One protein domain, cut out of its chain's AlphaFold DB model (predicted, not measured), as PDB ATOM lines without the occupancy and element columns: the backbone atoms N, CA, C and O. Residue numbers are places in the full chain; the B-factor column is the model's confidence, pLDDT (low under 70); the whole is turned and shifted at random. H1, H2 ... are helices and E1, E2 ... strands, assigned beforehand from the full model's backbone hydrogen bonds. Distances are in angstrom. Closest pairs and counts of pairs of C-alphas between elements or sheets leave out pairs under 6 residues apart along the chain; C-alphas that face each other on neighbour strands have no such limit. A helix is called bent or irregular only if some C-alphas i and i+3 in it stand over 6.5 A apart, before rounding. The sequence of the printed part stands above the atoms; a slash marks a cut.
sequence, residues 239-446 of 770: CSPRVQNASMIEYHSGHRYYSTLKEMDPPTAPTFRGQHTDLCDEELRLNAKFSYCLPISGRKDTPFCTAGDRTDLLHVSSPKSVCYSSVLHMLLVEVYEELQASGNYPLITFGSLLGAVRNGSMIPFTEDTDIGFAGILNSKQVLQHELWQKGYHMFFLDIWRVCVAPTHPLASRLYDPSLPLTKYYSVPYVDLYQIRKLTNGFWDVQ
ATOM      1  N   CYS A 239     -53.731   7.248  21.781       90.75
ATOM      2  CA  CYS A 239     -53.923   6.034  21.015       90.75
ATOM      3  C   CYS A 239     -52.636   5.218  21.020       90.75
ATOM      4  O   CYS A 239     -51.543   5.722  21.287       90.75
ATOM      5  N   SER A 240     -52.772   3.933  20.728       91.44
ATOM      6  CA  SER A 240     -51.639   3.055  20.481       91.44
ATOM      7  C   SER A 240     -51.873   2.346  19.156       91.44
ATOM      8  O   SER A 240     -52.962   1.800  18.956       91.44
ATOM      9  N   PRO A 241     -50.887   2.346  18.245       90.88
ATOM     10  CA  PRO A 241     -51.040   1.694  16.962       90.88
ATOM     11  C   PRO A 241     -51.056   0.181  17.158       90.88
ATOM     12  O   PRO A 241     -50.504  -0.367  18.122       90.88
ATOM     13  N   ARG A 242     -51.637  -0.525  16.192       89.44
ATOM     14  CA  ARG A 242     -51.546  -1.981  16.139       89.44
ATOM     15  C   ARG A 242     -50.164  -2.387  15.619       89.44
ATOM     16  O   ARG A 242     -49.972  -2.576  14.422       89.44
ATOM     17  N   VAL A 243     -49.199  -2.506  16.529       91.06
ATOM     18  CA  VAL A 243     -47.849  -2.981  16.200       91.06
ATOM     19  C   VAL A 243     -47.904  -4.419  15.682       91.06
ATOM     20  O   VAL A 243     -48.558  -5.284  16.274       91.06
ATOM     21  N   GLN A 244     -47.216  -4.669  14.572       91.19
ATOM     22  CA  GLN A 244     -47.119  -5.982  13.959       91.19
ATOM     23  C   GLN A 244     -46.332  -6.926  14.862       91.19
ATOM     24  O   GLN A 244     -45.287  -6.582  15.420       91.19
ATOM     25  N   ASN A 245     -46.829  -8.152  14.997       90.00
ATOM     26  CA  ASN A 245     -46.138  -9.167  15.770       90.00
ATOM     27  C   ASN A 245     -45.054  -9.816  14.904       90.00
ATOM     28  O   ASN A 245     -45.368 -10.594  14.006       90.00
ATOM     29  N   ALA A 246     -43.784  -9.548  15.222       89.31
ATOM     30  CA  ALA A 246     -42.642 -10.086  14.487       89.31
ATOM     31  C   ALA A 246     -42.686 -11.609  14.296       89.31
ATOM     32  O   ALA A 246     -42.318 -12.092  13.225       89.31
ATOM     33  N   SER A 247     -43.175 -12.362  15.290       88.38
ATOM     34  CA  SER A 247     -43.312 -13.828  15.220       88.38
ATOM     35  C   SER A 247     -44.277 -14.315  14.134       88.38
ATOM     36  O   SER A 247     -44.125 -15.437  13.653       88.38
ATOM     37  N   MET A 248     -45.230 -13.474  13.722       89.19
ATOM     38  CA  MET A 248     -46.225 -13.773  12.686       89.19
ATOM     39  C   MET A 248     -45.799 -13.287  11.294       89.19
ATOM     40  O   MET A 248     -46.476 -13.595  10.319       89.19
ATOM     41  N   ILE A 249     -44.694 -12.542  11.196       91.19
ATOM     42  CA  ILE A 249     -44.184 -12.012   9.931       91.19
ATOM     43  C   ILE A 249     -43.308 -13.065   9.239       91.19
ATOM     44  O   ILE A 249     -42.414 -13.676   9.847       91.19
ATOM     45  N   GLU A 250     -43.543 -13.261   7.946       89.88
ATOM     46  CA  GLU A 250     -42.654 -14.021   7.073       89.88
ATOM     47  C   GLU A 250     -41.540 -13.105   6.547       89.88
ATOM     48  O   GLU A 250     -41.790 -12.014   6.043       89.88
ATOM     49  N   TYR A 251     -40.287 -13.533   6.703       89.62
ATOM     50  CA  TYR A 251     -39.121 -12.811   6.193       89.62
ATOM     51  C   TYR A 251     -38.425 -13.686   5.158       89.62
ATOM     52  O   TYR A 251     -38.316 -14.897   5.352       89.62
ATOM     53  N   HIS A 252     -37.949 -13.074   4.073       85.56
ATOM     54  CA  HIS A 252     -37.303 -13.794   2.976       85.56
ATOM     55  C   HIS A 252     -35.874 -14.229   3.314       85.56
ATOM     56  O   HIS A 252     -35.343 -15.155   2.699       85.56
ATOM     57  N   SER A 253     -35.273 -13.607   4.325       79.12
ATOM     58  CA  SER A 253     -33.919 -13.891   4.766       79.12
ATOM     59  C   SER A 253     -33.862 -14.664   6.082       79.12
ATOM     60  O   SER A 253     -34.574 -14.394   7.048       79.12
ATOM     61  N   GLY A 254     -32.949 -15.637   6.125       71.19
ATOM     62  CA  GLY A 254     -32.614 -16.415   7.322       71.19
ATOM     63  C   GLY A 254     -31.641 -15.706   8.269       71.19
ATOM     64  O   GLY A 254     -31.041 -16.363   9.117       71.19
ATOM     65  N   HIS A 255     -31.423 -14.397   8.097       79.75
ATOM     66  CA  HIS A 255     -30.500 -13.618   8.919       79.75
ATOM     67  C   HIS A 255     -30.931 -13.594  10.395       79.75
ATOM     68  O   HIS A 255     -32.113 -13.430  10.708       79.75
ATOM     69  N   ARG A 256     -29.962 -13.682  11.318       74.44
ATOM     70  CA  ARG A 256     -30.203 -13.754  12.772       74.44
ATOM     71  C   ARG A 256     -31.002 -12.572  13.331       74.44
ATOM     72  O   ARG A 256     -31.727 -12.722  14.314       74.44
ATOM     73  N   TYR A 257     -30.895 -11.410  12.693       84.62
ATOM     74  CA  TYR A 257     -31.735 -10.246  12.988       84.62
ATOM     75  C   TYR A 257     -33.219 -10.632  13.103       84.62
ATOM     76  O   TYR A 257     -33.853 -10.313  14.104       84.62
ATOM     77  N   TYR A 258     -33.753 -11.398  12.145       86.75
ATOM     78  CA  TYR A 258     -35.167 -11.771  12.127       86.75
ATOM     79  C   TYR A 258     -35.523 -12.816  13.171       86.75
ATOM     80  O   TYR A 258     -36.568 -12.698  13.801       86.75
ATOM     81  N   SER A 259     -34.681 -13.832  13.384       81.81
ATOM     82  CA  SER A 259     -34.944 -14.823  14.436       81.81
ATOM     83  C   SER A 259     -34.928 -14.167  15.813       81.81
ATOM     84  O   SER A 259     -35.829 -14.399  16.611       81.81
ATOM     85  N   THR A 260     -33.978 -13.264  16.053       81.25
ATOM     86  CA  THR A 260     -33.906 -12.501  17.304       81.25
ATOM     87  C   THR A 260     -35.110 -11.571  17.443       81.25
ATOM     88  O   THR A 260     -35.740 -11.556  18.493       81.25
ATOM     89  N   LEU A 261     -35.502 -10.866  16.376       86.75
ATOM     90  CA  LEU A 261     -36.692 -10.012  16.365       86.75
ATOM     91  C   LEU A 261     -37.982 -10.801  16.662       86.75
ATOM     92  O   LEU A 261     -38.869 -10.281  17.334       86.75
ATOM     93  N   LYS A 262     -38.078 -12.057  16.204       86.81
ATOM     94  CA  LYS A 262     -39.200 -12.973  16.490       86.81
ATOM     95  C   LYS A 262     -39.236 -13.471  17.934       86.81
ATOM     96  O   LYS A 262     -40.319 -13.754  18.436       86.81
ATOM     97  N   GLU A 263     -38.073 -13.620  18.560       84.12
ATOM     98  CA  GLU A 263     -37.923 -14.095  19.942       84.12
ATOM     99  C   GLU A 263     -38.081 -12.977  20.983       84.12
ATOM    100  O   GLU A 263     -38.240 -13.263  22.168       84.12
ATOM    101  N   MET A 264     -38.039 -11.710  20.563       80.19
ATOM    102  CA  MET A 264     -38.289 -10.580  21.454       80.19
ATOM    103  C   MET A 264     -39.728 -10.603  21.971       80.19
ATOM    104  O   MET A 264     -40.666 -10.866  21.217       80.19
ATOM    105  N   ASP A 265     -39.900 -10.261  23.251       71.38
ATOM    106  CA  ASP A 265     -41.227 -10.061  23.833       71.38
ATOM    107  C   ASP A 265     -42.047  -9.107  22.952       71.38
ATOM    108  O   ASP A 265     -41.485  -8.102  22.482       71.38
ATOM    109  N   PRO A 266     -43.354  -9.382  22.737       65.75
ATOM    110  CA  PRO A 266     -44.226  -8.519  21.959       65.75
ATOM    111  C   PRO A 266     -44.051  -7.071  22.427       65.75
ATOM    112  O   PRO A 266     -44.322  -6.770  23.594       65.75
ATOM    113  N   PRO A 267     -43.540  -6.184  21.560       65.38
ATOM    114  CA  PRO A 267     -43.221  -4.832  21.964       65.38
ATOM    115  C   PRO A 267     -44.503  -4.159  22.431       65.38
ATOM    116  O   PRO A 267     -45.517  -4.184  21.731       65.38
ATOM    117  N   THR A 268     -44.467  -3.548  23.616       77.94
ATOM    118  CA  THR A 268     -45.560  -2.680  24.050       77.94
ATOM    119  C   THR A 268     -45.713  -1.595  22.995       77.94
ATOM    120  O   THR A 268     -44.723  -0.948  22.652       77.94
ATOM    121  N   ALA A 269     -46.911  -1.449  22.428       85.69
ATOM    122  CA  ALA A 269     -47.158  -0.429  21.420       85.69
ATOM    123  C   ALA A 269     -46.846   0.960  22.004       85.69
ATOM    124  O   ALA A 269     -47.158   1.201  23.174       85.69
ATOM    125  N   PRO A 270     -46.221   1.869  21.232       89.94
ATOM    126  CA  PRO A 270     -46.007   3.227  21.707       89.94
ATOM    127  C   PRO A 270     -47.357   3.889  22.015       89.94
ATOM    128  O   PRO A 270     -48.370   3.621  21.367       89.94
ATOM    129  N   THR A 271     -47.382   4.745  23.031       91.12
ATOM    130  CA  THR A 271     -48.537   5.606  23.297       91.12
ATOM    131  C   THR A 271     -48.314   6.925  22.580       91.12
ATOM    132  O   THR A 271     -47.361   7.647  22.880       91.12
ATOM    133  N   PHE A 272     -49.189   7.226  21.632       91.81
ATOM    134  CA  PHE A 272     -49.221   8.502  20.941       91.81
ATOM    135  C   PHE A 272     -50.167   9.463  21.645       91.81
ATOM    136  O   PHE A 272     -51.179   9.056  22.219       91.81
ATOM    137  N   ARG A 273     -49.783  10.738  21.623       87.25
ATOM    138  CA  ARG A 273     -50.453  11.851  22.294       87.25
ATOM    139  C   ARG A 273     -50.474  13.052  21.358       87.25
ATOM    140  O   ARG A 273     -49.612  13.154  20.480       87.25
ATOM    141  N   GLY A 274     -51.424  13.961  21.558       85.94
ATOM    142  CA  GLY A 274     -51.539  15.174  20.746       85.94
ATOM    143  C   GLY A 274     -51.619  14.850  19.251       85.94
ATOM    144  O   GLY A 274     -52.306  13.916  18.864       85.94
ATOM    145  N   GLN A 275     -50.867  15.565  18.408       85.62
ATOM    146  CA  GLN A 275     -50.869  15.341  16.952       85.62
ATOM    147  C   GLN A 275     -50.427  13.931  16.541       85.62
ATOM    148  O   GLN A 275     -50.749  13.482  15.447       85.62
ATOM    149  N   HIS A 276     -49.696  13.203  17.389       89.12
ATOM    150  CA  HIS A 276     -49.247  11.859  17.034       89.12
ATOM    151  C   HIS A 276     -50.389  10.842  17.036       89.12
ATOM    152  O   HIS A 276     -50.187   9.727  16.558       89.12
ATOM    153  N   THR A 277     -51.581  11.190  17.538       90.56
ATOM    154  CA  THR A 277     -52.745  10.304  17.429       90.56
ATOM    155  C   THR A 277     -53.131  10.011  15.980       90.56
ATOM    156  O   THR A 277     -53.608   8.910  15.702       90.56
ATOM    157  N   ASP A 278     -52.799  10.906  15.042       89.56
ATOM    158  CA  ASP A 278     -52.969  10.705  13.596       89.56
ATOM    159  C   ASP A 278     -52.232   9.449  13.083       89.56
ATOM    160  O   ASP A 278     -52.642   8.831  12.103       89.56
ATOM    161  N   LEU A 279     -51.163   9.011  13.762       90.88
ATOM    162  CA  LEU A 279     -50.416   7.795  13.415       90.88
ATOM    163  C   LEU A 279     -51.191   6.498  13.704       90.88
ATOM    164  O   LEU A 279     -50.796   5.430  13.228       90.88
ATOM    165  N   CYS A 280     -52.280   6.566  14.474       90.00
ATOM    166  CA  CYS A 280     -53.196   5.442  14.678       90.00
ATOM    167  C   CYS A 280     -54.295   5.360  13.615       90.00
ATOM    168  O   CYS A 280     -54.987   4.343  13.548       90.00
ATOM    169  N   ASP A 281     -54.461   6.396  12.794       87.19
ATOM    170  CA  ASP A 281     -55.473   6.432  11.749       87.19
ATOM    171  C   ASP A 281     -54.917   5.823  10.448       87.19
ATOM    172  O   ASP A 281     -54.095   6.405   9.733       87.19
ATOM    173  N   GLU A 282     -55.363   4.606  10.132       78.25
ATOM    174  CA  GLU A 282     -54.963   3.913   8.905       78.25
ATOM    175  C   GLU A 282     -55.548   4.540   7.626       78.25
ATOM    176  O   GLU A 282     -54.989   4.325   6.544       78.25
ATOM    177  N   GLU A 283     -56.635   5.313   7.712       82.62
ATOM    178  CA  GLU A 283     -57.220   6.004   6.557       82.62
ATOM    179  C   GLU A 283     -56.379   7.230   6.175       82.62
ATOM    180  O   GLU A 283     -56.105   7.451   4.986       82.62
ATOM    181  N   LEU A 284     -55.874   7.974   7.170       78.69
ATOM    182  CA  LEU A 284     -54.973   9.116   6.953       78.69
ATOM    183  C   LEU A 284     -53.658   8.709   6.273       78.69
ATOM    184  O   LEU A 284     -53.108   9.482   5.477       78.69
ATOM    185  N   ARG A 285     -53.194   7.471   6.497       83.44
ATOM    186  CA  ARG A 285     -51.970   6.904   5.901       83.44
ATOM    187  C   ARG A 285     -51.851   7.143   4.399       83.44
ATOM    188  O   ARG A 285     -50.766   7.448   3.910       83.44
ATOM    189  N   LEU A 286     -52.941   6.976   3.645       79.56
ATOM    190  CA  LEU A 286     -52.901   7.040   2.177       79.56
ATOM    191  C   LEU A 286     -52.534   8.435   1.648       79.56
ATOM    192  O   LEU A 286     -52.008   8.544   0.541       79.56
ATOM    193  N   ASN A 287     -52.772   9.478   2.446       83.94
ATOM    194  CA  ASN A 287     -52.549  10.873   2.066       83.94
ATOM    195  C   ASN A 287     -51.418  11.546   2.861       83.94
ATOM    196  O   ASN A 287     -50.883  12.561   2.413       83.94
ATOM    197  N   ALA A 288     -51.037  10.984   4.010       82.56
ATOM    198  CA  ALA A 288     -50.101  11.581   4.960       82.56
ATOM    199  C   ALA A 288     -48.638  11.631   4.474       82.56
ATOM    200  O   ALA A 288     -47.890  12.510   4.917       82.56
ATOM    201  N   LYS A 289     -48.236  10.767   3.524       91.38
ATOM    202  CA  LYS A 289     -46.858  10.685   2.991       91.38
ATOM    203  C   LYS A 289     -45.847  10.565   4.146       91.38
ATOM    204  O   LYS A 289     -46.008   9.706   5.007       91.38
ATOM    205  N   PHE A 290     -44.862  11.464   4.226       90.00
ATOM    206  CA  PHE A 290     -43.915  11.525   5.341       90.00
ATOM    207  C   PHE A 290     -44.595  11.646   6.711       90.00
ATOM    208  O   PHE A 290     -44.103  11.064   7.667       90.00
ATOM    209  N   SER A 291     -45.761  12.289   6.811       89.94
ATOM    210  CA  SER A 291     -46.456  12.499   8.094       89.94
ATOM    211  C   SER A 291     -46.949  11.205   8.743       89.94
ATOM    212  O   SER A 291     -47.332  11.229   9.905       89.94
ATOM    213  N   TYR A 292     -46.932  10.083   8.011       92.94
ATOM    214  CA  TYR A 292     -47.206   8.756   8.564       92.94
ATOM    215  C   TYR A 292     -45.940   7.984   8.961       92.94
ATOM    216  O   TYR A 292     -46.028   6.902   9.534       92.94
ATOM    217  N   CYS A 293     -44.750   8.489   8.642       93.81
ATOM    218  CA  CYS A 293     -43.503   7.879   9.081       93.81
ATOM    219  C   CYS A 293     -43.348   8.044  10.593       93.81
ATOM    220  O   CYS A 293     -43.632   9.107  11.148       93.81
ATOM    221  N   LEU A 294     -42.860   6.998  11.256       93.62
ATOM    222  CA  LEU A 294     -42.577   7.027  12.682       93.62
ATOM    223  C   LEU A 294     -41.533   8.122  12.983       93.62
ATOM    224  O   LEU A 294     -40.464   8.103  12.366       93.62
ATOM    225  N   PRO A 295     -41.790   9.044  13.929       92.12
ATOM    226  CA  PRO A 295     -40.780   9.998  14.370       92.12
ATOM    227  C   PRO A 295     -39.631   9.264  15.069       92.12
ATOM    228  O   PRO A 295     -39.827   8.639  16.111       92.12
ATOM    229  N   ILE A 296     -38.435   9.313  14.481       90.62
ATOM    230  CA  ILE A 296     -37.236   8.643  14.994       90.62
ATOM    231  C   ILE A 296     -36.167   9.702  15.222       90.62
ATOM    232  O   ILE A 296     -35.623  10.259  14.272       90.62
ATOM    233  N   SER A 297     -35.849   9.957  16.488       78.56
ATOM    234  CA  SER A 297     -34.649  10.705  16.852       78.56
ATOM    235  C   SER A 297     -33.487   9.737  16.877       78.56
ATOM    236  O   SER A 297     -33.613   8.612  17.351       78.56
ATOM    237  N   GLY A 298     -32.351  10.139  16.333       75.75
ATOM    238  CA  GLY A 298     -31.203   9.263  16.284       75.75
ATOM    239  C   GLY A 298     -29.927  10.022  15.991       75.75
ATOM    240  O   GLY A 298     -29.902  11.070  15.343       75.75
ATOM    241  N   ARG A 299     -28.842   9.470  16.511       84.00
ATOM    242  CA  ARG A 299     -27.489   9.955  16.314       84.00
ATOM    243  C   ARG A 299     -27.066   9.745  14.868       84.00
ATOM    244  O   ARG A 299     -27.385   8.736  14.242       84.00
ATOM    245  N   LYS A 300     -26.308  10.716  14.374       84.56
ATOM    246  CA  LYS A 300     -25.691  10.740  13.043       84.56
ATOM    247  C   LYS A 300     -24.170  10.888  13.122       84.56
ATOM    248  O   LYS A 300     -23.492  10.896  12.096       84.56
ATOM    249  N   ASP A 301     -23.634  11.038  14.330       78.75
ATOM    250  CA  ASP A 301     -22.232  11.338  14.553       78.75
ATOM    251  C   ASP A 301     -21.337  10.105  14.401       78.75
ATOM    252  O   ASP A 301     -21.714   8.958  14.654       78.75
ATOM    253  N   THR A 302     -20.106  10.371  13.977       70.88
ATOM    254  CA  THR A 302     -19.023   9.390  13.973       70.88
ATOM    255  C   THR A 302     -18.182   9.580  15.235       70.88
ATOM    256  O   THR A 302     -18.044  10.710  15.708       70.88
ATOM    257  N   PRO A 303     -17.612   8.508  15.810       72.25
ATOM    258  CA  PRO A 303     -17.608   7.118  15.329       72.25
ATOM    259  C   PRO A 303     -18.866   6.296  15.672       72.25
ATOM    260  O   PRO A 303     -18.924   5.127  15.301       72.25
ATOM    261  N   PHE A 304     -19.858   6.870  16.363       78.06
ATOM    262  CA  PHE A 304     -21.004   6.118  16.890       78.06
ATOM    263  C   PHE A 304     -21.794   5.368  15.807       78.06
ATOM    264  O   PHE A 304     -22.139   4.207  16.004       78.06
ATOM    265  N   CYS A 305     -22.036   6.017  14.666       82.88
ATOM    266  CA  CYS A 305     -22.770   5.439  13.537       82.88
ATOM    267  C   CYS A 305     -21.907   4.771  12.461       82.88
ATOM    268  O   CYS A 305     -22.400   4.422  11.387       82.88
ATOM    269  N   THR A 306     -20.610   4.601  12.710       78.75
ATOM    270  CA  THR A 306     -19.740   3.882  11.778       78.75
ATOM    271  C   THR A 306     -20.103   2.397  11.765       78.75
ATOM    272  O   THR A 306     -20.135   1.779  12.825       78.75
ATOM    273  N   ALA A 307     -20.332   1.839  10.571       77.75
ATOM    274  CA  ALA A 307     -20.774   0.456  10.377       77.75
ATOM    275  C   ALA A 307     -22.103   0.119  11.083       77.75
ATOM    276  O   ALA A 307     -22.274  -0.991  11.569       77.75
ATOM    277  N   GLY A 308     -23.035   1.081  11.148       84.19
ATOM    278  CA  GLY A 308     -24.349   0.851  11.752       84.19
ATOM    279  C   GLY A 308     -25.087  -0.316  11.091       84.19
ATOM    280  O   GLY A 308     -25.320  -0.297   9.882       84.19
ATOM    281  N   ASP A 309     -25.468  -1.302  11.900       85.62
ATOM    282  CA  ASP A 309     -26.145  -2.525  11.479       85.62
ATOM    283  C   ASP A 309     -27.571  -2.588  12.048       85.62
ATOM    284  O   ASP A 309     -27.848  -2.082  13.135       85.62
ATOM    285  N   ARG A 310     -28.507  -3.237  11.347       89.56
ATOM    286  CA  ARG A 310     -29.900  -3.376  11.811       89.56
ATOM    287  C   ARG A 310     -30.012  -4.128  13.142       89.56
ATOM    288  O   ARG A 310     -30.926  -3.869  13.921       89.56
ATOM    289  N   THR A 311     -29.057  -5.004  13.447       85.25
ATOM    290  CA  THR A 311     -28.954  -5.735  14.719       85.25
ATOM    291  C   THR A 311     -28.733  -4.786  15.900       85.25
ATOM    292  O   THR A 311     -29.224  -5.050  16.998       85.25
ATOM    293  N   ASP A 312     -28.130  -3.610  15.678       84.56
ATOM    294  CA  ASP A 312     -28.000  -2.569  16.705       84.56
ATOM    295  C   ASP A 312     -29.362  -2.069  17.221       84.56
ATOM    296  O   ASP A 312     -29.467  -1.536  18.334       84.56
ATOM    297  N   LEU A 313     -30.425  -2.204  16.421       88.81
ATOM    298  CA  LEU A 313     -31.768  -1.739  16.775       88.81
ATOM    299  C   LEU A 313     -32.466  -2.661  17.785       88.81
ATOM    300  O   LEU A 313     -33.389  -2.231  18.480       88.81
ATOM    301  N   LEU A 314     -31.988  -3.900  17.939       85.25
ATOM    302  CA  LEU A 314     -32.541  -4.871  18.889       85.25
ATOM    303  C   LEU A 314     -32.204  -4.522  20.350       85.25
ATOM    304  O   LEU A 314     -32.811  -5.059  21.281       85.25
ATOM    305  N   HIS A 315     -31.239  -3.620  20.572       75.44
ATOM    306  CA  HIS A 315     -30.674  -3.302  21.891       75.44
ATOM    307  C   HIS A 315     -30.698  -1.800  22.212       75.44
ATOM    308  O   HIS A 315     -29.847  -1.286  22.940       75.44
ATOM    309  N   VAL A 316     -31.653  -1.068  21.640       75.06
ATOM    310  CA  VAL A 316     -31.867   0.356  21.924       75.06
ATOM    311  C   VAL A 316     -32.416   0.529  23.340       75.06
ATOM    312  O   VAL A 316     -33.485   0.016  23.663       75.06
ATOM    313  N   SER A 317     -31.660   1.239  24.183       66.62
ATOM    314  CA  SER A 317     -32.015   1.567  25.571       66.62
ATOM    315  C   SER A 317     -32.824   2.865  25.679       66.62
ATOM    316  O   SER A 317     -33.561   3.059  26.641       66.62
ATOM    317  N   SER A 318     -32.699   3.746  24.685       74.19
ATOM    318  CA  SER A 318     -33.418   5.019  24.571       74.19
ATOM    319  C   SER A 318     -33.523   5.437  23.099       74.19
ATOM    320  O   SER A 318     -32.544   5.230  22.375       74.19
ATOM    321  N   PRO A 319     -34.609   6.102  22.657       72.81
ATOM    322  CA  PRO A 319     -34.700   6.676  21.310       72.81
ATOM    323  C   PRO A 319     -33.485   7.554  20.957       72.81
ATOM    324  O   PRO A 319     -32.912   7.434  19.883       72.81
ATOM    325  N   LYS A 320     -32.940   8.306  21.927       76.06
ATOM    326  CA  LYS A 320     -31.740   9.152  21.745       76.06
ATOM    327  C   LYS A 320     -30.440   8.374  21.470       76.06
ATOM    328  O   LYS A 320     -29.430   8.967  21.100       76.06
ATOM    329  N   SER A 321     -30.444   7.053  21.668       80.31
ATOM    330  CA  SER A 321     -29.313   6.149  21.398       80.31
ATOM    331  C   SER A 321     -29.428   5.414  20.056       80.31
ATOM    332  O   SER A 321     -28.549   4.616  19.720       80.31
ATOM    333  N   VAL A 322     -30.492   5.654  19.282       88.94
ATOM    334  CA  VAL A 322     -30.659   5.072  17.944       88.94
ATOM    335  C   VAL A 322     -29.585   5.634  17.018       88.94
ATOM    336  O   VAL A 322     -29.335   6.834  17.011       88.94
ATOM    337  N   CYS A 323     -28.942   4.779  16.226       88.81
ATOM    338  CA  CYS A 323     -28.080   5.225  15.136       88.81
ATOM    339  C   CYS A 323     -28.881   5.285  13.827       88.81
ATOM    340  O   CYS A 323     -29.483   4.283  13.438       88.81
ATOM    341  N   TYR A 324     -28.840   6.421  13.120       89.44
ATOM    342  CA  TYR A 324     -29.524   6.583  11.827       89.44
ATOM    343  C   TYR A 324     -29.065   5.551  10.791       89.44
ATOM    344  O   TYR A 324     -29.898   4.940  10.129       89.44
ATOM    345  N   SER A 325     -27.757   5.289  10.699       90.31
ATOM    346  CA  SER A 325     -27.207   4.308   9.755       90.31
ATOM    347  C   SER A 325     -27.742   2.890   9.987       90.31
ATOM    348  O   SER A 325     -27.969   2.179   9.015       90.31
ATOM    349  N   SER A 326     -28.025   2.501  11.236       92.19
ATOM    350  CA  SER A 326     -28.647   1.209  11.562       92.19
ATOM    351  C   SER A 326     -30.107   1.133  11.091       92.19
ATOM    352  O   SER A 326     -30.534   0.097  10.584       92.19
ATOM    353  N   VAL A 327     -30.874   2.229  11.213       94.88
ATOM    354  CA  VAL A 327     -32.261   2.315  10.706       94.88
ATOM    355  C   VAL A 327     -32.287   2.289   9.180       94.88
ATOM    356  O   VAL A 327     -33.099   1.577   8.594       94.88
ATOM    357  N   LEU A 328     -31.365   3.003   8.535       94.69
ATOM    358  CA  LEU A 328     -31.217   2.981   7.083       94.69
ATOM    359  C   LEU A 328     -30.762   1.614   6.572       94.69
ATOM    360  O   LEU A 328     -31.278   1.159   5.559       94.69
ATOM    361  N   HIS A 329     -29.864   0.923   7.282       93.44
ATOM    362  CA  HIS A 329     -29.474  -0.441   6.924       93.44
ATOM    363  C   HIS A 329     -30.662  -1.411   7.028       93.44
ATOM    364  O   HIS A 329     -30.867  -2.226   6.132       93.44
ATOM    365  N   MET A 330     -31.491  -1.288   8.073       95.06
ATOM    366  CA  MET A 330     -32.737  -2.053   8.198       95.06
ATOM    367  C   MET A 330     -33.679  -1.785   7.015       95.06
ATOM    368  O   MET A 330     -34.107  -2.729   6.357       95.06
ATOM    369  N   LEU A 331     -33.949  -0.512   6.714       96.75
ATOM    370  CA  LEU A 331     -34.804  -0.099   5.598       96.75
ATOM    371  C   LEU A 331     -34.282  -0.596   4.243       96.75
ATOM    372  O   LEU A 331     -35.050  -1.167   3.472       96.75
ATOM    373  N   LEU A 332     -32.984  -0.416   3.970       95.38
ATOM    374  CA  LEU A 332     -32.339  -0.861   2.736       95.38
ATOM    375  C   LEU A 332     -32.552  -2.359   2.528       95.38
ATOM    376  O   LEU A 332     -33.016  -2.758   1.464       95.38
ATOM    377  N   VAL A 333     -32.236  -3.183   3.534       93.62
ATOM    378  CA  VAL A 333     -32.310  -4.640   3.382       93.62
ATOM    379  C   VAL A 333     -33.756  -5.117   3.242       93.62
ATOM    380  O   VAL A 333     -34.027  -5.896   2.332       93.62
ATOM    381  N   GLU A 334     -34.696  -4.625   4.061       95.00
ATOM    382  CA  GLU A 334     -36.104  -5.037   3.927       95.00
ATOM    383  C   GLU A 334     -36.680  -4.669   2.562       95.00
ATOM    384  O   GLU A 334     -37.292  -5.502   1.896       95.00
ATOM    385  N   VAL A 335     -36.479  -3.425   2.121       96.88
ATOM    386  CA  VAL A 335     -37.049  -2.958   0.855       96.88
ATOM    387  C   VAL A 335     -36.390  -3.668  -0.325       96.88
ATOM    388  O   VAL A 335     -37.074  -4.011  -1.289       96.88
ATOM    389  N   TYR A 336     -35.087  -3.944  -0.248       96.00
ATOM    390  CA  TYR A 336     -34.375  -4.700  -1.274       96.00
ATOM    391  C   TYR A 336     -34.898  -6.139  -1.398       96.00
ATOM    392  O   TYR A 336     -35.191  -6.585  -2.509       96.00
ATOM    393  N   GLU A 337     -35.059  -6.857  -0.281       94.56
ATOM    394  CA  GLU A 337     -35.583  -8.231  -0.277       94.56
ATOM    395  C   GLU A 337     -37.025  -8.291  -0.809       94.56
ATOM    396  O   GLU A 337     -37.338  -9.138  -1.648       94.56
ATOM    397  N   GLU A 338     -37.885  -7.349  -0.408       96.19
ATOM    398  CA  GLU A 338     -39.267  -7.265  -0.899       96.19
ATOM    399  C   GLU A 338     -39.358  -6.906  -2.388       96.19
ATOM    400  O   GLU A 338     -40.208  -7.420  -3.126       96.19
ATOM    401  N   LEU A 339     -38.455  -6.055  -2.882       95.25
ATOM    402  CA  LEU A 339     -38.345  -5.780  -4.313       95.25
ATOM    403  C   LEU A 339     -37.997  -7.059  -5.084       95.25
ATOM    404  O   LEU A 339     -38.643  -7.349  -6.092       95.25
ATOM    405  N   GLN A 340     -37.039  -7.856  -4.603       94.06
ATOM    406  CA  GLN A 340     -36.704  -9.134  -5.240       94.06
ATOM    407  C   GLN A 340     -37.882 -10.117  -5.210       94.06
ATOM    408  O   GLN A 340     -38.221 -10.695  -6.245       94.06
ATOM    409  N   ALA A 341     -38.538 -10.270  -4.058       92.38
ATOM    410  CA  ALA A 341     -39.666 -11.185  -3.885       92.38
ATOM    411  C   ALA A 341     -40.873 -10.820  -4.766       92.38
ATOM    412  O   ALA A 341     -41.542 -11.695  -5.316       92.38
ATOM    413  N   SER A 342     -41.102  -9.523  -4.987       92.38
ATOM    414  CA  SER A 342     -42.150  -9.009  -5.883       92.38
ATOM    415  C   SER A 342     -41.785  -9.059  -7.379       92.38
ATOM    416  O   SER A 342     -42.572  -8.616  -8.224       92.38
ATOM    417  N   GLY A 343     -40.626  -9.631  -7.730       91.31
ATOM    418  CA  GLY A 343     -40.173  -9.825  -9.110       91.31
ATOM    419  C   GLY A 343     -39.499  -8.597  -9.727       91.31
ATOM    420  O   GLY A 343     -39.445  -8.478 -10.955       91.31
ATOM    421  N   ASN A 344     -39.018  -7.662  -8.908       93.38
ATOM    422  CA  ASN A 344     -38.200  -6.535  -9.352       93.38
ATOM    423  C   ASN A 344     -36.708  -6.904  -9.327       93.38
ATOM    424  O   ASN A 344     -36.279  -7.821  -8.632       93.38
ATOM    425  N   TYR A 345     -35.907  -6.150 -10.081       91.56
ATOM    426  CA  TYR A 345     -34.445  -6.237 -10.062       91.56
ATOM    427  C   TYR A 345     -33.886  -4.987  -9.374       91.56
ATOM    428  O   TYR A 345     -33.624  -3.995 -10.066       91.56
ATOM    429  N   PRO A 346     -33.786  -4.984  -8.031       94.00
ATOM    430  CA  PRO A 346     -33.242  -3.855  -7.296       94.00
ATOM    431  C   PRO A 346     -31.724  -3.745  -7.480       94.00
ATOM    432  O   PRO A 346     -31.020  -4.743  -7.633       94.00
ATOM    433  N   LEU A 347     -31.224  -2.514  -7.456       91.62
ATOM    434  CA  LEU A 347     -29.816  -2.146  -7.558       91.62
ATOM    435  C   LEU A 347     -29.515  -1.117  -6.471       91.62
ATOM    436  O   LEU A 347     -30.247  -0.144  -6.335       91.62
ATOM    437  N   ILE A 348     -28.430  -1.289  -5.724       90.75
ATOM    438  CA  ILE A 348     -27.969  -0.255  -4.789       90.75
ATOM    439  C   ILE A 348     -27.365   0.893  -5.613       90.75
ATOM    440  O   ILE A 348     -26.487   0.651  -6.446       90.75
ATOM    441  N   THR A 349     -27.827   2.129  -5.410       88.25
ATOM    442  CA  THR A 349     -27.434   3.296  -6.226       88.25
ATOM    443  C   THR A 349     -26.913   4.463  -5.377       88.25
ATOM    444  O   THR A 349     -26.843   4.372  -4.156       88.25
ATOM    445  N   PHE A 350     -26.453   5.533  -6.037       87.00
ATOM    446  CA  PHE A 350     -26.102   6.833  -5.441       87.00
ATOM    447  C   PHE A 350     -25.308   6.778  -4.119       87.00
ATOM    448  O   PHE A 350     -24.218   6.193  -4.077       87.00
ATOM    449  N   GLY A 351     -25.803   7.434  -3.062       82.50
ATOM    450  CA  GLY A 351     -25.145   7.526  -1.762       82.50
ATOM    451  C   GLY A 351     -25.031   6.166  -1.081       82.50
ATOM    452  O   GLY A 351     -24.042   5.891  -0.399       82.50
ATOM    453  N   SER A 352     -25.975   5.270  -1.352       88.94
ATOM    454  CA  SER A 352     -25.958   3.904  -0.818       88.94
ATOM    455  C   SER A 352     -24.867   3.044  -1.447       88.94
ATOM    456  O   SER A 352     -24.152   2.337  -0.735       88.94
ATOM    457  N   LEU A 353     -24.650   3.170  -2.759       86.88
ATOM    458  CA  LEU A 353     -23.544   2.502  -3.445       86.88
ATOM    459  C   LEU A 353     -22.199   3.071  -2.985       86.88
ATOM    460  O   LEU A 353     -21.256   2.314  -2.747       86.88
ATOM    461  N   LEU A 354     -22.115   4.393  -2.809       79.44
ATOM    462  CA  LEU A 354     -20.924   5.032  -2.255       79.44
ATOM    463  C   LEU A 354     -20.622   4.518  -0.839       79.44
ATOM    464  O   LEU A 354     -19.465   4.228  -0.543       79.44
ATOM    465  N   GLY A 355     -21.638   4.377   0.015       78.06
ATOM    466  CA  GLY A 355     -21.502   3.783   1.345       78.06
ATOM    467  C   GLY A 355     -20.993   2.347   1.286       78.06
ATOM    468  O   GLY A 355     -19.959   2.037   1.881       78.06
ATOM    469  N   ALA A 356     -21.653   1.495   0.503       77.62
ATOM    470  CA  ALA A 356     -21.272   0.095   0.349       77.62
ATOM    471  C   ALA A 356     -19.818  -0.061  -0.131       77.62
ATOM    472  O   ALA A 356     -19.055  -0.823   0.458       77.62
ATOM    473  N   VAL A 357     -19.401   0.708  -1.143       70.44
ATOM    474  CA  VAL A 357     -18.045   0.624  -1.713       70.44
ATOM    475  C   VAL A 357     -16.987   1.235  -0.793       70.44
ATOM    476  O   VAL A 357     -15.899   0.681  -0.651       70.44
ATOM    477  N   ARG A 358     -17.266   2.396  -0.188       69.19
ATOM    478  CA  ARG A 358     -16.269   3.145   0.597       69.19
ATOM    479  C   ARG A 358     -16.153   2.641   2.032       69.19
ATOM    480  O   ARG A 358     -15.059   2.646   2.590       69.19
ATOM    481  N   ASN A 359     -17.276   2.281   2.644       66.94
ATOM    482  CA  ASN A 359     -17.375   1.990   4.072       66.94
ATOM    483  C   ASN A 359     -17.723   0.529   4.366       66.94
ATOM    484  O   ASN A 359     -17.557   0.120   5.511       66.94
ATOM    485  N   GLY A 360     -18.226  -0.234   3.389       70.75
ATOM    486  CA  GLY A 360     -18.855  -1.528   3.664       70.75
ATOM    487  C   GLY A 360     -20.187  -1.409   4.414       70.75
ATOM    488  O   GLY A 360     -20.703  -2.406   4.902       70.75
ATOM    489  N   SER A 361     -20.734  -0.195   4.531       78.81
ATOM    490  CA  SER A 361     -21.912   0.127   5.341       78.81
ATOM    491  C   SER A 361     -22.638   1.359   4.801       78.81
ATOM    492  O   SER A 361     -22.127   2.056   3.923       78.81
ATOM    493  N   MET A 362     -23.777   1.718   5.397       86.38
ATOM    494  CA  MET A 362     -24.392   3.029   5.168       86.38
ATOM    495  C   MET A 362     -23.411   4.164   5.499       86.38
ATOM    496  O   MET A 362     -22.593   4.042   6.420       86.38
ATOM    497  N   ILE A 363     -23.493   5.275   4.760       79.44
ATOM    498  CA  ILE A 363     -22.738   6.489   5.084       79.44
ATOM    499  C   ILE A 363     -23.299   7.029   6.414       79.44
ATOM    500  O   ILE A 363     -24.512   7.232   6.519       79.44
ATOM    501  N   PRO A 364     -22.462   7.250   7.451       66.06
ATOM    502  CA  PRO A 364     -22.881   8.014   8.632       66.06
ATOM    503  C   PRO A 364     -23.439   9.369   8.173       66.06
ATOM    504  O   PRO A 364     -23.077   9.781   7.091       66.06
ATOM    505  N   PHE A 365     -24.295  10.065   8.923       78.75
ATOM    506  CA  PHE A 365     -24.862  11.394   8.580       78.75
ATOM    507  C   PHE A 365     -25.839  11.543   7.389       78.75
ATOM    508  O   PHE A 365     -26.377  12.639   7.245       78.75
ATOM    509  N   THR A 366     -26.143  10.509   6.596       83.62
ATOM    510  CA  THR A 366     -27.210  10.605   5.571       83.62
ATOM    511  C   THR A 366     -28.613  10.419   6.171       83.62
ATOM    512  O   THR A 366     -28.755   9.821   7.244       83.62
ATOM    513  N   GLU A 367     -29.646  10.957   5.515       83.81
ATOM    514  CA  GLU A 367     -31.057  10.803   5.935       83.81
ATOM    515  C   GLU A 367     -31.774   9.671   5.191       83.81
ATOM    516  O   GLU A 367     -32.844   9.234   5.608       83.81
ATOM    517  N   ASP A 368     -31.148   9.158   4.137       90.31
ATOM    518  CA  ASP A 368     -31.763   8.304   3.137       90.31
ATOM    519  C   ASP A 368     -30.867   7.169   2.638       90.31
ATOM    520  O   ASP A 368     -29.657   7.102   2.873       90.31
ATOM    521  N   THR A 369     -31.505   6.228   1.952       92.62
ATOM    522  CA  THR A 369     -30.843   5.177   1.188       92.62
ATOM    523  C   THR A 369     -31.525   5.001  -0.164       92.62
ATOM    524  O   THR A 369     -32.726   5.191  -0.295       92.62
ATOM    525  N   ASP A 370     -30.758   4.633  -1.179       94.44
ATOM    526  CA  ASP A 370     -31.123   4.686  -2.582       94.44
ATOM    527  C   ASP A 370     -31.154   3.276  -3.164       94.44
ATOM    528  O   ASP A 370     -30.142   2.556  -3.166       94.44
ATOM    529  N   ILE A 371     -32.303   2.905  -3.721       95.75
ATOM    530  CA  ILE A 371     -32.458   1.674  -4.490       95.75
ATOM    531  C   ILE A 371     -32.998   2.023  -5.876       95.75
ATOM    532  O   ILE A 371     -34.083   2.575  -6.032       95.75
ATOM    533  N   GLY A 372     -32.263   1.658  -6.916       91.81
ATOM    534  CA  GLY A 372     -32.755   1.669  -8.285       91.81
ATOM    535  C   GLY A 372     -33.539   0.400  -8.620       91.81
ATOM    536  O   GLY A 372     -33.187  -0.680  -8.157       91.81
ATOM    537  N   PHE A 373     -34.557   0.487  -9.476       92.19
ATOM    538  CA  PHE A 373     -35.240  -0.681 -10.045       92.19
ATOM    539  C   PHE A 373     -35.391  -0.554 -11.565       92.19
ATOM    540  O   PHE A 373     -35.625   0.530 -12.104       92.19
ATOM    541  N   ALA A 374     -35.250  -1.673 -12.275       86.38
ATOM    542  CA  ALA A 374     -35.302  -1.686 -13.734       86.38
ATOM    543  C   ALA A 374     -36.742  -1.665 -14.278       86.38
ATOM    544  O   ALA A 374     -37.555  -2.530 -13.958       86.38
ATOM    545  N   GLY A 375     -37.037  -0.739 -15.192       83.25
ATOM    546  CA  GLY A 375     -38.310  -0.687 -15.910       83.25
ATOM    547  C   GLY A 375     -39.445  -0.111 -15.067       83.25
ATOM    548  O   GLY A 375     -39.303   0.960 -14.495       83.25
ATOM    549  N   ILE A 376     -40.608  -0.758 -15.060       83.88
ATOM    550  CA  ILE A 376     -41.755  -0.356 -14.231       83.88
ATOM    551  C   ILE A 376     -41.756  -1.247 -12.992       83.88
ATOM    552  O   ILE A 376     -41.419  -2.422 -13.085       83.88
ATOM    553  N   LEU A 377     -42.154  -0.690 -11.850       86.75
ATOM    554  CA  LEU A 377     -42.262  -1.435 -10.604       86.75
ATOM    555  C   LEU A 377     -43.287  -2.575 -10.747       86.75
ATOM    556  O   LEU A 377     -44.493  -2.334 -10.876       86.75
ATOM    557  N   ASN A 378     -42.797  -3.811 -10.737       86.19
ATOM    558  CA  ASN A 378     -43.602  -5.020 -10.826       86.19
ATOM    559  C   ASN A 378     -44.401  -5.213  -9.539       86.19
ATOM    560  O   ASN A 378     -43.902  -4.955  -8.444       86.19
ATOM    561  N   SER A 379     -45.646  -5.674  -9.682       90.06
ATOM    562  CA  SER A 379     -46.506  -6.069  -8.559       90.06
ATOM    563  C   SER A 379     -46.597  -5.019  -7.444       90.06
ATOM    564  O   SER A 379     -46.660  -5.366  -6.271       90.06
ATOM    565  N   LYS A 380     -46.628  -3.725  -7.797       92.19
ATOM    566  CA  LYS A 380     -46.607  -2.599  -6.846       92.19
ATOM    567  C   LYS A 380     -47.559  -2.771  -5.657       92.19
ATOM    568  O   LYS A 380     -47.187  -2.474  -4.530       92.19
ATOM    569  N   GLN A 381     -48.794  -3.207  -5.906       90.62
ATOM    570  CA  GLN A 381     -49.796  -3.395  -4.854       90.62
ATOM    571  C   GLN A 381     -49.405  -4.513  -3.880       90.62
ATOM    572  O   GLN A 381     -49.671  -4.385  -2.691       90.62
ATOM    573  N   VAL A 382     -48.759  -5.573  -4.378       92.88
ATOM    574  CA  VAL A 382     -48.207  -6.657  -3.553       92.88
ATOM    575  C   VAL A 382     -47.042  -6.122  -2.732       92.88
ATOM    576  O   VAL A 382     -47.083  -6.222  -1.517       92.88
ATOM    577  N   LEU A 383     -46.078  -5.440  -3.361       94.44
ATOM    578  CA  LEU A 383     -44.942  -4.832  -2.658       94.44
ATOM    579  C   LEU A 383     -45.394  -3.892  -1.527       94.44
ATOM    580  O   LEU A 383     -44.905  -3.974  -0.406       94.44
ATOM    581  N   GLN A 384     -46.363  -3.018  -1.805       93.62
ATOM    582  CA  GLN A 384     -46.912  -2.104  -0.804       93.62
ATOM    583  C   GLN A 384     -47.637  -2.850   0.329       93.62
ATOM    584  O   GLN A 384     -47.608  -2.388   1.470       93.62
ATOM    585  N   HIS A 385     -48.289  -3.978   0.029       93.75
ATOM    586  CA  HIS A 385     -48.948  -4.818   1.026       93.75
ATOM    587  C   HIS A 385     -47.941  -5.551   1.918       93.75
ATOM    588  O   HIS A 385     -48.077  -5.492   3.136       93.75
ATOM    589  N   GLU A 386     -46.921  -6.183   1.339       95.19
ATOM    590  CA  GLU A 386     -45.906  -6.926   2.097       95.19
ATOM    591  C   GLU A 386     -45.079  -5.996   2.992       95.19
ATOM    592  O   GLU A 386     -44.932  -6.242   4.191       95.19
ATOM    593  N   LEU A 387     -44.655  -4.839   2.465       96.38
ATOM    594  CA  LEU A 387     -44.012  -3.798   3.272       96.38
ATOM    595  C   LEU A 387     -44.909  -3.350   4.436       96.38
ATOM    596  O   LEU A 387     -44.424  -3.171   5.552       96.38
ATOM    597  N   TRP A 388     -46.222  -3.235   4.218       94.56
ATOM    598  CA  TRP A 388     -47.170  -2.885   5.276       94.56
ATOM    599  C   TRP A 388     -47.310  -3.973   6.352       94.56
ATOM    600  O   TRP A 388     -47.330  -3.650   7.544       94.56
ATOM    601  N   GLN A 389     -47.346  -5.254   5.969       94.00
ATOM    602  CA  GLN A 389     -47.345  -6.374   6.926       94.00
ATOM    603  C   GLN A 389     -46.073  -6.402   7.779       94.00
ATOM    604  O   GLN A 389     -46.102  -6.825   8.935       94.00
ATOM    605  N   LYS A 390     -44.970  -5.877   7.238       95.19
ATOM    606  CA  LYS A 390     -43.696  -5.707   7.942       95.19
ATOM    607  C   LYS A 390     -43.588  -4.407   8.747       95.19
ATOM    608  O   LYS A 390     -42.615  -4.212   9.470       95.19
ATOM    609  N   GLY A 391     -44.598  -3.540   8.670       95.00
ATOM    610  CA  GLY A 391     -44.645  -2.262   9.375       95.00
ATOM    611  C   GLY A 391     -43.816  -1.156   8.722       95.00
ATOM    612  O   GLY A 391     -43.235  -0.319   9.409       95.00
ATOM    613  N   TYR A 392     -43.776  -1.132   7.393       97.00
ATOM    614  CA  TYR A 392     -43.195  -0.059   6.592       97.00
ATOM    615  C   TYR A 392     -44.275   0.696   5.818       97.00
ATOM    616  O   TYR A 392     -45.280   0.133   5.376       97.00
ATOM    617  N   HIS A 393     -44.067   1.997   5.639       95.62
ATOM    618  CA  HIS A 393     -44.968   2.870   4.904       95.62
ATOM    619  C   HIS A 393     -44.358   3.228   3.548       95.62
ATOM    620  O   HIS A 393     -43.401   3.993   3.481       95.62
ATOM    621  N   MET A 394     -44.923   2.672   2.471       95.62
ATOM    622  CA  MET A 394     -44.568   3.015   1.093       95.62
ATOM    623  C   MET A 394     -45.564   4.024   0.502       95.62
ATOM    624  O   MET A 394     -46.777   3.771   0.497       95.62
ATOM    625  N   PHE A 395     -45.049   5.129  -0.040       93.31
ATOM    626  CA  PHE A 395     -45.830   6.220  -0.635       93.31
ATOM    627  C   PHE A 395     -45.115   6.853  -1.837       93.31
ATOM    628  O   PHE A 395     -43.951   6.573  -2.105       93.31
ATOM    629  N   PHE A 396     -45.827   7.698  -2.586       89.81
ATOM    630  CA  PHE A 396     -45.280   8.409  -3.745       89.81
ATOM    631  C   PHE A 396     -45.179   9.912  -3.463       89.81
ATOM    632  O   PHE A 396     -46.175  10.554  -3.109       89.81
ATOM    633  N   LEU A 397     -43.982  10.471  -3.638       84.31
ATOM    634  CA  LEU A 397     -43.707  11.906  -3.624       84.31
ATOM    635  C   LEU A 397     -42.554  12.179  -4.596       84.31
ATOM    636  O   LEU A 397     -41.394  12.055  -4.217       84.31
ATOM    637  N   ASP A 398     -42.908  12.488  -5.847       85.94
ATOM    638  CA  ASP A 398     -42.034  12.589  -7.036       85.94
ATOM    639  C   ASP A 398     -41.394  11.252  -7.458       85.94
ATOM    640  O   ASP A 398     -41.496  10.833  -8.617       85.94
ATOM    641  N   ILE A 399     -40.854  10.526  -6.486       89.38
ATOM    642  CA  ILE A 399     -40.394   9.139  -6.547       89.38
ATOM    643  C   ILE A 399     -41.131   8.289  -5.508       89.38
ATOM    644  O   ILE A 399     -41.839   8.795  -4.628       89.38
ATOM    645  N   TRP A 400     -41.014   6.968  -5.632       93.25
ATOM    646  CA  TRP A 400     -41.509   6.061  -4.600       93.25
ATOM    647  C   TRP A 400     -40.573   6.107  -3.398       93.25
ATOM    648  O   TRP A 400     -39.358   6.054  -3.564       93.25
ATOM    649  N   ARG A 401     -41.148   6.185  -2.200       94.62
ATOM    650  CA  ARG A 401     -40.407   6.252  -0.943       94.62
ATOM    651  C   ARG A 401     -40.926   5.246   0.062       94.62
ATOM    652  O   ARG A 401     -42.118   4.928   0.050       94.62
ATOM    653  N   VAL A 402     -40.042   4.771   0.935       97.38
ATOM    654  CA  VAL A 402     -40.387   3.855   2.030       97.38
ATOM    655  C   VAL A 402     -39.786   4.348   3.341       97.38
ATOM    656  O   VAL A 402     -38.616   4.696   3.381       97.38
ATOM    657  N   CYS A 403     -40.555   4.350   4.424       96.44
ATOM    658  CA  CYS A 403     -40.066   4.675   5.768       96.44
ATOM    659  C   CYS A 403     -40.628   3.700   6.815       96.44
ATOM    660  O   CYS A 403     -41.522   2.899   6.525       96.44
ATOM    661  N   VAL A 404     -40.111   3.760   8.044       96.44
ATOM    662  CA  VAL A 404     -40.625   2.964   9.173       96.44
ATOM    663  C   VAL A 404     -42.018   3.469   9.558       96.44
ATOM    664  O   VAL A 404     -42.197   4.668   9.765       96.44
ATOM    665  N   ALA A 405     -43.003   2.574   9.665       95.19
ATOM    666  CA  ALA A 405     -44.367   2.930  10.054       95.19
ATOM    667  C   ALA A 405     -44.601   2.780  11.575       95.19
ATOM    668  O   ALA A 405     -43.862   2.059  12.253       95.19
ATOM    669  N   PRO A 406     -45.676   3.372  12.127       94.12
ATOM    670  CA  PRO A 406     -46.077   3.218  13.528       94.12
ATOM    671  C   PRO A 406     -46.407   1.781  13.930       94.12
ATOM    672  O   PRO A 406     -46.368   1.425  15.106       94.12
ATOM    673  N   THR A 407     -46.717   0.949  12.941       93.31
ATOM    674  CA  THR A 407     -47.025  -0.470  13.094       93.31
ATOM    675  C   THR A 407     -45.771  -1.355  13.108       93.31
ATOM    676  O   THR A 407     -45.890  -2.558  13.316       93.31
ATOM    677  N   HIS A 408     -44.563  -0.809  12.924       95.00
ATOM    678  CA  HIS A 408     -43.323  -1.591  12.906       95.00
ATOM    679  C   HIS A 408     -43.062  -2.329  14.233       95.00
ATOM    680  O   HIS A 408     -43.216  -1.717  15.292       95.00
ATOM    681  N   PRO A 409     -42.575  -3.589  14.231       93.12
ATOM    682  CA  PRO A 409     -42.249  -4.313  15.465       93.12
ATOM    683  C   PRO A 409     -41.275  -3.571  16.395       93.12
ATOM    684  O   PRO A 409     -41.340  -3.694  17.608       93.12
ATOM    685  N   LEU A 410     -40.368  -2.750  15.866       92.06
ATOM    686  CA  LEU A 410     -39.460  -1.939  16.693       92.06
ATOM    687  C   LEU A 410     -40.007  -0.547  17.056       92.06
ATOM    688  O   LEU A 410     -39.272   0.237  17.652       92.06
ATOM    689  N   ALA A 411     -41.266  -0.224  16.740       92.19
ATOM    690  CA  ALA A 411     -41.796   1.137  16.856       92.19
ATOM    691  C   ALA A 411     -41.599   1.747  18.252       92.19
ATOM    692  O   ALA A 411     -41.096   2.858  18.362       92.19
ATOM    693  N   SER A 412     -41.878   1.013  19.331       87.62
ATOM    694  CA  SER A 412     -41.707   1.533  20.696       87.62
ATOM    695  C   SER A 412     -40.262   1.778  21.128       87.62
ATOM    696  O   SER A 412     -40.035   2.518  22.080       87.62
ATOM    697  N   ARG A 413     -39.281   1.186  20.437       86.88
ATOM    698  CA  ARG A 413     -37.850   1.428  20.686       86.88
ATOM    699  C   ARG A 413     -37.299   2.582  19.857       86.88
ATOM    700  O   ARG A 413     -36.333   3.213  20.272       86.88
ATOM    701  N   LEU A 414     -37.879   2.809  18.680       91.50
ATOM    702  CA  LEU A 414     -37.418   3.812  17.722       91.50
ATOM    703  C   LEU A 414     -38.126   5.160  17.891       91.50
ATOM    704  O   LEU A 414     -37.542   6.192  17.580       91.50
ATOM    705  N   TYR A 415     -39.368   5.140  18.373       91.75
ATOM    706  CA  TYR A 415     -40.217   6.315  18.503       91.75
ATOM    707  C   TYR A 415     -39.655   7.337  19.494       91.75
ATOM    708  O   TYR A 415     -39.454   7.017  20.668       91.75
ATOM    709  N   ASP A 416     -39.465   8.574  19.036       89.19
ATOM    710  CA  ASP A 416     -39.188   9.720  19.901       89.19
ATOM    711  C   ASP A 416     -40.423  10.641  19.978       89.19
ATOM    712  O   ASP A 416     -40.750  11.301  18.989       89.19
ATOM    713  N   PRO A 417     -41.111  10.714  21.135       86.75
ATOM    714  CA  PRO A 417     -42.295  11.556  21.299       86.75
ATOM    715  C   PRO A 417     -41.995  13.061  21.289       86.75
ATOM    716  O   PRO A 417     -42.934  13.843  21.207       86.75
ATOM    717  N   SER A 418     -40.725  13.472  21.392       82.69
ATOM    718  CA  SER A 418     -40.334  14.888  21.361       82.69
ATOM    719  C   SER A 418     -40.226  15.467  19.947       82.69
ATOM    720  O   SER A 418     -40.123  16.681  19.788       82.69
ATOM    721  N   LEU A 419     -40.245  14.620  18.913       82.62
ATOM    722  CA  LEU A 419     -40.193  15.063  17.522       82.62
ATOM    723  C   LEU A 419     -41.598  15.295  16.967       82.62
ATOM    724  O   LEU A 419     -42.455  14.459  17.206       82.62
ATOM    725  N   PRO A 420     -41.842  16.345  16.165       84.50
ATOM    726  CA  PRO A 420     -43.129  16.528  15.501       84.50
ATOM    727  C   PRO A 420     -43.352  15.484  14.392       84.50
ATOM    728  O   PRO A 420     -42.399  14.906  13.859       84.50
ATOM    729  N   LEU A 421     -44.607  15.320  13.951       82.19
ATOM    730  CA  LEU A 421     -44.898  14.599  12.707       82.19
ATOM    731  C   LEU A 421     -44.160  15.255  11.538       82.19
ATOM    732  O   LEU A 421     -44.329  16.446  11.251       82.19
ATOM    733  N   THR A 422     -43.330  14.471  10.854       70.44
ATOM    734  CA  THR A 422     -42.501  14.991   9.770       70.44
ATOM    735  C   THR A 422     -43.343  15.331   8.538       70.44
ATOM    736  O   THR A 422     -44.170  14.547   8.088       70.44
ATOM    737  N   LYS A 423     -43.107  16.499   7.937       64.56
ATOM    738  CA  LYS A 423     -43.696  16.870   6.634       64.56
ATOM    739  C   LYS A 423     -42.689  16.777   5.481       64.56
ATOM    740  O   LYS A 423     -43.073  16.977   4.330       64.56
ATOM    741  N   TYR A 424     -41.426  16.466   5.786       63.72
ATOM    742  CA  TYR A 424     -40.289  16.496   4.860       63.72
ATOM    743  C   TYR A 424     -39.289  15.358   5.167       63.72
ATOM    744  O   TYR A 424     -39.619  14.387   5.843       63.72
ATOM    745  N   TYR A 425     -38.060  15.478   4.665       67.62
ATOM    746  CA  TYR A 425     -36.986  14.476   4.701       67.62
ATOM    747  C   TYR A 425     -36.391  14.171   6.095       67.62
ATOM    748  O   TYR A 425     -35.431  13.425   6.204       67.62
ATOM    749  N   SER A 426     -36.975  14.671   7.189       72.94
ATOM    750  CA  SER A 426     -36.405  14.587   8.544       72.94
ATOM    751  C   SER A 426     -36.590  13.237   9.264       72.94
ATOM    752  O   SER A 426     -36.538  13.177  10.490       72.94
ATOM    753  N   VAL A 427     -36.803  12.142   8.530       87.06
ATOM    754  CA  VAL A 427     -36.887  10.760   9.052       87.06
ATOM    755  C   VAL A 427     -36.036   9.833   8.188       87.06
ATOM    756  O   VAL A 427     -35.813  10.162   7.036       87.06
ATOM    757  N   PRO A 428     -35.580   8.670   8.677       92.56
ATOM    758  CA  PRO A 428     -34.936   7.677   7.818       92.56
ATOM    759  C   PRO A 428     -35.898   7.154   6.738       92.56
ATOM    760  O   PRO A 428     -36.981   6.654   7.070       92.56
ATOM    761  N   TYR A 429     -35.511   7.233   5.463       95.00
ATOM    762  CA  TYR A 429     -36.309   6.712   4.345       95.00
ATOM    763  C   TYR A 429     -35.462   6.049   3.247       95.00
ATOM    764  O   TYR A 429     -34.241   6.172   3.208       95.00
ATOM    765  N   VAL A 430     -36.134   5.314   2.362       96.88
ATOM    766  CA  VAL A 430     -35.594   4.760   1.116       96.88
ATOM    767  C   VAL A 430     -36.169   5.537  -0.055       96.88
ATOM    768  O   VAL A 430     -37.392   5.661  -0.134       96.88
ATOM    769  N   ASP A 431     -35.323   5.976  -0.976       94.94
ATOM    770  CA  ASP A 431     -35.704   6.482  -2.290       94.94
ATOM    771  C   ASP A 431     -35.607   5.368  -3.343       94.94
ATOM    772  O   ASP A 431     -34.597   4.669  -3.466       94.94
ATOM    773  N   LEU A 432     -36.689   5.187  -4.107       94.56
ATOM    774  CA  LEU A 432     -36.790   4.184  -5.164       94.56
ATOM    775  C   LEU A 432     -36.740   4.840  -6.546       94.56
ATOM    776  O   LEU A 432     -37.725   5.421  -7.016       94.56
ATOM    777  N   TYR A 433     -35.605   4.683  -7.223       91.81
ATOM    778  CA  TYR A 433     -35.333   5.304  -8.517       91.81
ATOM    779  C   TYR A 433     -35.682   4.388  -9.684       91.81
ATOM    780  O   TYR A 433     -35.190   3.263  -9.797       91.81
ATOM    781  N   GLN A 434     -36.474   4.901 -10.625       90.06
ATOM    782  CA  GLN A 434     -36.717   4.193 -11.872       90.06
ATOM    783  C   GLN A 434     -35.473   4.232 -12.771       90.06
ATOM    784  O   GLN A 434     -34.967   5.305 -13.104       90.06
ATOM    785  N   ILE A 435     -35.031   3.061 -13.230       88.88
ATOM    786  CA  ILE A 435     -33.952   2.905 -14.208       88.88
ATOM    787  C   ILE A 435     -34.542   2.303 -15.482       88.88
ATOM    788  O   ILE A 435     -34.974   1.149 -15.502       88.88
ATOM    789  N   ARG A 436     -34.571   3.063 -16.578       86.38
ATOM    790  CA  ARG A 436     -35.166   2.612 -17.847       86.38
ATOM    791  C   ARG A 436     -34.188   2.708 -19.002       86.38
ATOM    792  O   ARG A 436     -33.413   3.651 -19.114       86.38
ATOM    793  N   LYS A 437     -34.261   1.740 -19.911       82.94
ATOM    794  CA  LYS A 437     -33.498   1.780 -21.154       82.94
ATOM    795  C   LYS A 437     -34.209   2.684 -22.156       82.94
ATOM    796  O   LYS A 437     -35.373   2.465 -22.483       82.94
ATOM    797  N   LEU A 438     -33.503   3.695 -22.639       83.00
ATOM    798  CA  LEU A 438     -33.957   4.587 -23.691       83.00
ATOM    799  C   LEU A 438     -33.837   3.915 -25.064       83.00
ATOM    800  O   LEU A 438     -33.063   2.978 -25.279       83.00
ATOM    801  N   THR A 439     -34.588   4.439 -26.031       81.31
ATOM    802  CA  THR A 439     -34.612   3.943 -27.417       81.31
ATOM    803  C   THR A 439     -33.259   4.046 -28.120       81.31
ATOM    804  O   THR A 439     -32.973   3.260 -29.018       81.31
ATOM    805  N   ASN A 440     -32.400   4.970 -27.689       80.31
ATOM    806  CA  ASN A 440     -31.032   5.144 -28.182       80.31
ATOM    807  C   ASN A 440     -30.014   4.180 -27.532       80.31
ATOM    808  O   ASN A 440     -28.817   4.301 -27.778       80.31
ATOM    809  N   GLY A 441     -30.469   3.240 -26.695       77.75
ATOM    810  CA  GLY A 441     -29.629   2.248 -26.026       77.75
ATOM    811  C   GLY A 441     -28.988   2.714 -24.716       77.75
ATOM    812  O   GLY A 441     -28.452   1.867 -24.001       77.75
ATOM    813  N   PHE A 442     -29.078   4.005 -24.378       77.00
ATOM    814  CA  PHE A 442     -28.635   4.542 -23.089       77.00
ATOM    815  C   PHE A 442     -29.629   4.199 -21.975       77.00
ATOM    816  O   PHE A 442     -30.784   3.872 -22.238       77.00
ATOM    817  N   TRP A 443     -29.182   4.274 -20.724       77.88
ATOM    818  CA  TRP A 443     -30.041   4.105 -19.556       77.88
ATOM    819  C   TRP A 443     -30.306   5.462 -18.913       77.88
ATOM    820  O   TRP A 443     -29.385   6.243 -18.702       77.88
ATOM    821  N   ASP A 444     -31.577   5.723 -18.644       79.81
ATOM    822  CA  ASP A 444     -32.079   6.888 -17.932       79.81
ATOM    823  C   ASP A 444     -32.358   6.477 -16.488       79.81
ATOM    824  O   ASP A 444     -33.065   5.491 -16.249       79.81
ATOM    825  N   VAL A 445     -31.770   7.209 -15.548       80.19
ATOM    826  CA  VAL A 445     -32.025   7.067 -14.115       80.19
ATOM    827  C   VAL A 445     -32.814   8.297 -13.706       80.19
ATOM    828  O   VAL A 445     -32.353   9.420 -13.921       80.19
ATOM    829  N   GLN A 446     -34.008   8.082 -13.157       75.88
ATOM    830  CA  GLN A 446     -34.880   9.158 -12.695       75.88
ATOM    831  C   GLN A 446     -34.089  10.140 -11.807       75.88
ATOM    832  O   GLN A 446     -33.327   9.709 -10.951       75.88
TER     833      GLN A 446
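Overview. This is residues 239 to 446 of the 770 residues of an uncharacterized protein of Phytophthora megakarya (UniProt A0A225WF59). A strongly twisted sheet of six strands curls round the long helix H5, with H7 on the same face and H6 on the opposite one. H3 covers part of E3, H4 packs on H5, H1 packs on H4, and the hairpin of E5 and E6 makes one end of the longest axis. The printed part has 208 residues, in the order H1 H2 H3 H4 H5 E1 H6 E2 H7 E3 E4 H8 E5 E6, class mixed. The sheet is branched, with parallel and antiparallel pairs. The whole is compact, with a radius of gyration of the C-alphas of 16.5 A and spans of 54 by 40 by 33 A.

Arrangement. H1, residues 256 to 263, touches H4, residues 310 to 315; the closest C-alphas, of Tyr 257 and Thr 311, are 5.6 A apart. H2, residues 274 to 280, only just touches H3, residues 285 to 292, with 3 pairs of C-alphas within 8 A, the closest those of Leu 279 and Tyr 292, 5.9 A. H3 is irregular, C-alphas 287 and 290 being 9.3 A apart; it is on the sheet, only just over E3, residues 392 to 397, with 3 of its C-alphas falling on it. H4 touches H5, residues 324 to 341, at residues 326 to 330 alone; C-alphas 310 and 326 are closest, 4.8 A. E1, residues 346 to 348, is antiparallel to E2, residues 368 to 374 (N 347 to O 372, 2.8 A). H6, residues 350 to 359, comes closest to E2 at C-alphas 352 and 369, 5.4 A. H7, residues 380 to 389, touches H5; C-alphas 383 and 338 are closest, 6.4 A. E3 and E4, residues 399 to 404, form a hairpin (N 393 to O 403, 2.8 A). H8, residues 411 to 414, is close but not clearly touching H4, at 7.9 A between C-alphas 413 and 313. E5, residues 429 to 437, is parallel to E2 (N 371 to O 431, 2.9 A), antiparallel to E4 (N 430 to O 402, 2.8 A) and forms a hairpin with E6, residues 443 to 445 (N 436 to O 444, 2.9 A). Every O i to N i+4 pair is within hydrogen-bond range in H1, H5, H6 and H7; H2 has 0 of 3, H3 0 of 4 and H4 0 of 2, beside O i to N i+3 counts of 4 of 4, 2 of 5 and 2 of 3, and H8 is too short for such a pair.

Along the chain. H1 begins at C-alpha 256, (-30.203, -13.754, 12.772). H5 begins at C-alpha 324, (-29.524, 6.583, 11.827), and is 25.8 A long; E2 is 19.9 A and E5 26.1 A. E6 ends at C-alpha 445, (-32.025, 7.067, -14.115).

Size, cuts and confidence. The C-alphas farthest apart, of Asp 265 and Asn 440, are 55.1 A apart. The printed part has no cut; the links H3 to H4 and H8 to E5 are long. pLDDT is under 70 at residues 266 to 267, 317, 358 to 359, 364 and 423 to 425.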